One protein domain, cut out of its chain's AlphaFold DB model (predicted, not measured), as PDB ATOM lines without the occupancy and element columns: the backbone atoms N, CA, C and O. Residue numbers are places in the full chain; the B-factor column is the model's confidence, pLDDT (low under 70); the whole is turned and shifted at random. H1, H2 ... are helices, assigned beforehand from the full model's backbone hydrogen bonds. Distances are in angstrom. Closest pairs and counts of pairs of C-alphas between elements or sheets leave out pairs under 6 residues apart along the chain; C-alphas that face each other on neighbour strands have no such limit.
ATOM      1  N   ALA A 102     143.308 130.133 171.057       85.81
ATOM      2  CA  ALA A 102     143.055 128.942 171.863       85.81
ATOM      3  C   ALA A 102     144.355 128.493 172.539       85.81
ATOM      4  O   ALA A 102     144.404 128.364 173.767       85.81
ATOM      5  N   PHE A 103     145.439 128.413 171.760       87.25
ATOM      6  CA  PHE A 103     146.781 128.124 172.263       87.25
ATOM      7  C   PHE A 103     147.261 129.169 173.283       87.25
ATOM      8  O   PHE A 103     147.844 128.816 174.312       87.25
ATOM      9  N   LYS A 104     146.967 130.461 173.058       86.56
ATOM     10  CA  LYS A 104     147.253 131.540 174.022       86.56
ATOM     11  C   LYS A 104     146.622 131.260 175.385       86.56
ATOM     12  O   LYS A 104     147.293 131.372 176.411       86.56
ATOM     13  N   SER A 105     145.343 130.889 175.401       85.50
ATOM     14  CA  SER A 105     144.599 130.656 176.642       85.50
ATOM     15  C   SER A 105     145.136 129.461 177.442       85.50
ATOM     16  O   SER A 105     145.289 129.550 178.662       85.50
ATOM     17  N   GLU A 106     145.491 128.368 176.764       87.38
ATOM     18  CA  GLU A 106     146.048 127.160 177.375       87.38
ATOM     19  C   GLU A 106     147.447 127.415 177.948       87.38
ATOM     20  O   GLU A 106     147.752 127.041 179.088       87.38
ATOM     21  N   MET A 107     148.280 128.138 177.198       85.56
ATOM     22  CA  MET A 107     149.600 128.544 177.667       85.56
ATOM     23  C   MET A 107     149.515 129.482 178.866       85.56
ATOM     24  O   MET A 107     150.266 129.307 179.823       85.56
ATOM     25  N   PHE A 108     148.574 130.425 178.874       87.31
ATOM     26  CA  PHE A 108     148.351 131.292 180.027       87.31
ATOM     27  C   PHE A 108     147.922 130.520 181.276       87.31
ATOM     28  O   PHE A 108     148.455 130.788 182.352       87.31
ATOM     29  N   LYS A 109     147.024 129.533 181.149       85.69
ATOM     30  CA  LYS A 109     146.654 128.642 182.263       85.69
ATOM     31  C   LYS A 109     147.873 127.884 182.783       85.69
ATOM     32  O   LYS A 109     148.147 127.888 183.983       85.69
ATOM     33  N   THR A 110     148.645 127.296 181.870       85.56
ATOM     34  CA  THR A 110     149.876 126.564 182.193       85.56
ATOM     35  C   THR A 110     150.894 127.454 182.904       85.56
ATOM     36  O   THR A 110     151.524 127.037 183.876       85.56
ATOM     37  N   TRP A 111     151.058 128.695 182.447       86.19
ATOM     38  CA  TRP A 111     151.972 129.649 183.057       86.19
ATOM     39  C   TRP A 111     151.496 130.138 184.414       86.19
ATOM     40  O   TRP A 111     152.318 130.224 185.313       86.19
ATOM     41  N   ASN A 112     150.202 130.402 184.587       82.44
ATOM     42  CA  ASN A 112     149.651 130.789 185.883       82.44
ATOM     43  C   ASN A 112     149.777 129.664 186.929       82.44
ATOM     44  O   ASN A 112     149.944 129.944 188.111       82.44
ATOM     45  N   ALA A 113     149.729 128.398 186.501       82.25
ATOM     46  CA  ALA A 113     149.944 127.252 187.383       82.25
ATOM     47  C   ALA A 113     151.424 127.045 187.755       82.25
ATOM     48  O   ALA A 113     151.729 126.645 188.876       82.25
ATOM     49  N   LYS A 114     152.355 127.297 186.821       79.62
ATOM     50  CA  LYS A 114     153.792 127.001 186.998       79.62
ATOM     51  C   LYS A 114     154.637 128.192 187.452       79.62
ATOM     52  O   LYS A 114     155.710 128.001 188.021       79.62
ATOM     53  N   TYR A 115     154.204 129.414 187.170       80.88
ATOM     54  CA  TYR A 115     154.965 130.638 187.393       80.88
ATOM     55  C   TYR A 115     154.110 131.681 188.115       80.88
ATOM     56  O   TYR A 115     152.887 131.700 188.004       80.88
ATOM     57  N   SER A 116     154.760 132.585 188.850       80.06
ATOM     58  CA  SER A 116     154.054 133.724 189.435       80.06
ATOM     59  C   SER A 116     153.643 134.716 188.343       80.06
ATOM     60  O   SER A 116     154.322 134.844 187.317       80.06
ATOM     61  N   THR A 117     152.550 135.443 188.574       76.31
ATOM     62  CA  THR A 117     152.021 136.423 187.620       76.31
ATOM     63  C   THR A 117     153.085 137.467 187.254       76.31
ATOM     64  O   THR A 117     153.244 137.822 186.087       76.31
ATOM     65  N   GLU A 118     153.898 137.891 188.223       78.94
ATOM     66  CA  GLU A 118     154.982 138.863 188.042       78.94
ATOM     67  C   GLU A 118     156.097 138.324 187.141       78.94
ATOM     68  O   GLU A 118     156.668 139.083 186.359       78.94
ATOM     69  N   LYS A 119     156.407 137.020 187.226       77.88
ATOM     70  CA  LYS A 119     157.418 136.381 186.368       77.88
ATOM     71  C   LYS A 119     156.970 136.375 184.912       77.88
ATOM     72  O   LYS A 119     157.746 136.742 184.036       77.88
ATOM     73  N   VAL A 120     155.717 136.007 184.659       81.19
ATOM     74  CA  VAL A 120     155.150 135.995 183.303       81.19
ATOM     75  C   VAL A 120     155.104 137.411 182.728       81.19
ATOM     76  O   VAL A 120     155.514 137.630 181.590       81.19
ATOM     77  N   ILE A 121     154.690 138.389 183.541       80.38
ATOM     78  CA  ILE A 121     154.677 139.808 183.171       80.38
ATOM     79  C   ILE A 121     156.074 140.296 182.788       80.38
ATOM     80  O   ILE A 121     156.217 140.920 181.746       80.38
ATOM     81  N   ALA A 122     157.103 140.005 183.588       77.56
ATOM     82  CA  ALA A 122     158.464 140.460 183.306       77.56
ATOM     83  C   ALA A 122     159.006 139.901 181.979       77.56
ATOM     84  O   ALA A 122     159.696 140.604 181.242       77.56
ATOM     85  N   ILE A 123     158.663 138.655 181.646       75.38
ATOM     86  CA  ILE A 123     159.082 138.016 180.393       75.38
ATOM     87  C   ILE A 123     158.364 138.638 179.189       75.38
ATOM     88  O   ILE A 123     159.001 138.957 178.185       75.38
ATOM     89  N   LEU A 124     157.052 138.852 179.305       76.25
ATOM     90  CA  LEU A 124     156.245 139.512 178.275       76.25
ATOM     91  C   LEU A 124     156.541 141.020 178.149       76.25
ATOM     92  O   LEU A 124     156.204 141.629 177.140       76.25
ATOM     93  N   ASP A 125     157.161 141.638 179.155       72.00
ATOM     94  CA  ASP A 125     157.581 143.042 179.120       72.00
ATOM     95  C   ASP A 125     158.980 143.211 178.499       72.00
ATOM     96  O   ASP A 125     159.213 144.120 177.702       72.00
ATOM     97  N   LEU A 126     159.907 142.275 178.749       64.50
ATOM     98  CA  LEU A 126     161.201 142.231 178.051       64.50
ATOM     99  C   LEU A 126     161.054 142.122 176.532       64.50
ATOM    100  O   LEU A 126     161.903 142.608 175.784       64.50
ATOM    101  N   SER A 127     159.993 141.475 176.069       60.22
ATOM    102  CA  SER A 127     159.743 141.311 174.646       60.22
ATOM    103  C   SER A 127     159.231 142.601 173.984       60.22
ATOM    104  O   SER A 127     159.533 142.826 172.811       60.22
ATOM    105  N   LYS A 128     158.610 143.528 174.739       58.94
ATOM    106  CA  LYS A 128     158.319 144.895 174.260       58.94
ATOM    107  C   LYS A 128     159.586 145.696 173.965       58.94
ATOM    108  O   LYS A 128     159.630 146.405 172.966       58.94
ATOM    109  N   LYS A 129     160.640 145.550 174.782       60.88
ATOM    110  CA  LYS A 129     161.933 146.237 174.562       60.88
ATOM    111  C   LYS A 129     162.602 145.855 173.235       60.88
ATOM    112  O   LYS A 129     163.466 146.583 172.765       60.88
ATOM    113  N   LYS A 130     162.204 144.732 172.632       61.25
ATOM    114  CA  LYS A 130     162.705 144.242 171.340       61.25
ATOM    115  C   LYS A 130     161.787 144.591 170.155       61.25
ATOM    116  O   LYS A 130     161.906 143.961 169.111       61.25
ATOM    117  N   ASN A 131     160.881 145.562 170.315       60.97
ATOM    118  CA  ASN A 131     159.876 145.947 169.312       60.97
ATOM    119  C   ASN A 131     158.957 144.785 168.882       60.97
ATOM    120  O   ASN A 131     158.535 144.699 167.731       60.97
ATOM    121  N   ILE A 132     158.669 143.853 169.797       65.56
ATOM    122  CA  ILE A 132     157.788 142.721 169.505       65.56
ATOM    123  C   ILE A 132     156.393 143.014 170.087       65.56
ATOM    124  O   ILE A 132     156.301 143.382 171.265       65.56
ATOM    125  N   PRO A 133     155.296 142.865 169.314       69.38
ATOM    126  CA  PRO A 133     153.959 143.338 169.687       69.38
ATOM    127  C   PRO A 133     153.241 142.419 170.692       69.38
ATOM    128  O   PRO A 133     152.073 142.085 170.535       69.38
ATOM    129  N   TYR A 134     153.903 142.020 171.780       72.81
ATOM    130  CA  TYR A 134     153.273 141.237 172.852       72.81
ATOM    131  C   TYR A 134     152.546 142.109 173.888       72.81
ATOM    132  O   TYR A 134     152.068 141.611 174.904       72.81
ATOM    133  N   GLY A 135     152.436 143.419 173.646       72.31
ATOM    134  CA  GLY A 135     151.734 144.346 174.534       72.31
ATOM    135  C   GLY A 135     150.268 143.998 174.804       72.31
ATOM    136  O   GLY A 135     149.898 143.968 175.979       72.31
ATOM    137  N   PRO A 136     149.465 143.665 173.778       80.06
ATOM    138  CA  PRO A 136     148.092 143.198 173.978       80.06
ATOM    139  C   PRO A 136     148.036 141.899 174.796       80.06
ATOM    140  O   PRO A 136     147.253 141.775 175.730       80.06
ATOM    141  N   MET A 137     148.949 140.962 174.527       78.00
ATOM    142  CA  MET A 137     149.046 139.684 175.243       78.00
ATOM    143  C   MET A 137     149.382 139.872 176.732       78.00
ATOM    144  O   MET A 137     148.809 139.207 177.594       78.00
ATOM    145  N   LEU A 138     150.279 140.808 177.050       81.50
ATOM    146  CA  LEU A 138     150.599 141.186 178.426       81.50
ATOM    147  C   LEU A 138     149.370 141.743 179.157       81.50
ATOM    148  O   LEU A 138     149.141 141.412 180.322       81.50
ATOM    149  N   GLN A 139     148.603 142.603 178.487       81.00
ATOM    150  CA  GLN A 139     147.402 143.207 179.052       81.00
ATOM    151  C   GLN A 139     146.317 142.153 179.301       81.00
ATOM    152  O   GLN A 139     145.774 142.109 180.402       81.00
ATOM    153  N   ASP A 140     146.086 141.243 178.353       82.50
ATOM    154  CA  ASP A 140     145.166 140.111 178.512       82.50
ATOM    155  C   ASP A 140     145.540 139.238 179.715       82.50
ATOM    156  O   ASP A 140     144.687 138.879 180.533       82.50
ATOM    157  N   PHE A 141     146.832 138.924 179.859       82.94
ATOM    158  CA  PHE A 141     147.320 138.122 180.975       82.94
ATOM    159  C   PHE A 141     147.117 138.842 182.316       82.94
ATOM    160  O   PHE A 141     146.642 138.236 183.277       82.94
ATOM    161  N   ARG A 142     147.411 140.147 182.384       82.31
ATOM    162  CA  ARG A 142     147.175 140.975 183.579       82.31
ATOM    163  C   ARG A 142     145.695 141.081 183.931       82.31
ATOM    164  O   ARG A 142     145.351 140.985 185.105       82.31
ATOM    165  N   ASN A 143     144.823 141.249 182.945       82.69
ATOM    166  CA  ASN A 143     143.385 141.342 183.177       82.69
ATOM    167  C   ASN A 143     142.819 140.023 183.714       82.69
ATOM    168  O   ASN A 143     141.989 140.036 184.617       82.69
ATOM    169  N   THR A 144     143.312 138.896 183.198       81.25
ATOM    170  CA  THR A 144     142.802 137.564 183.550       81.25
ATOM    171  C   THR A 144     143.390 137.033 184.863       81.25
ATOM    172  O   THR A 144     142.673 136.447 185.666       81.25
ATOM    173  N   TYR A 145     144.690 137.234 185.102       77.06
ATOM    174  CA  TYR A 145     145.431 136.600 186.207       77.06
ATOM    175  C   TYR A 145     146.107 137.593 187.165       77.06
ATOM    176  O   TYR A 145     146.683 137.186 188.176       77.06
ATOM    177  N   GLY A 146     146.069 138.893 186.861       66.94
ATOM    178  CA  GLY A 146     146.630 139.954 187.707       66.94
ATOM    179  C   GLY A 146     145.733 140.349 188.875       66.94
ATOM    180  O   GLY A 146     146.233 140.825 189.888       66.94
ATOM    181  N   ARG A 147     144.427 140.096 188.776       66.00
ATOM    182  CA  ARG A 147     143.476 140.265 189.877       66.00
ATOM    183  C   ARG A 147     143.179 138.901 190.484       66.00
ATOM    184  O   ARG A 147     142.140 138.310 190.209       66.00
TER     185      ARG A 147
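What this domain is: This is residues 102 to 147 of the 153 residues of the protein "RxLR effector protein" of Phytophthora infestans (strain T30-4) (UniProt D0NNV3). A helical hairpin, H2 and H3 side by side, is crossed slantwise by a third helix, H1, which lies over one face of the pair and is closest to it near the end where H2 begins and H3 ends. H1 is only loosely set on the pair, and residues 127 to 134 make the turn at the hairpin's other end. The printed part has 46 residues with three named helices, in the order H1, H2, H3 along the chain, and no named strand; the class is all helix. The whole is compact, with a radius of gyration of the C-alphas of 10.0 A, and its rounded outline spans 27 by 22 by 17 A.

How they stand to each other: Start with H1, residues 102 to 114, and look from it to H2, residues 117 to 126. The two are close but not clearly touching, and their closest C-alphas, those of Trp 111 and Val 120, are 7.1 A apart. They run opposite ways at a steep tilt of 57 degrees. Then look from H1 to H3, residues 135 to 145. These two are also close but not clearly touching, with the C-alphas of Phe 108 and Phe 141 the closest at 7.0 A. They run the same way at a steep tilt of 56 degrees. H2 and H3 touch, and their closest C-alphas, those of Leu 124 and Leu 138, are 5.9 A apart. They form a helical hairpin, running opposite ways at a shallow tilt of 2 degrees. In the backbones of H1, H2 and H3, every O i to N i+4 pair is within hydrogen-bond range.

Where its parts are: Find C-alpha 102 at (143.055, 128.942, 171.863); from there H1 runs 18.7 A, first to last C-alpha, to C-alpha 114 at (153.792, 127.001, 186.998). After a tight link of 2 residues, H2 begins at Thr 117 and runs 14.5 A to Leu 126. After a short link of 8 residues, H3 begins at Gly 135 and runs 15.4 A to C-alpha 145 at (145.431, 136.600, 186.207).

The domain as a whole: Look at Ala 113 and Asn 131 for the two C-alphas farthest apart, 27.8 A. The first and last printed C-alphas, those of Ala 102 and Arg 147, are 21.3 A apart. The printed part has no cut, and neither link between the helices is long. The mean pLDDT of the printed part is 77.2, and ten residues are under 70: residues 126 to 133, of which 126 belongs to H2, and residues 146 to 147.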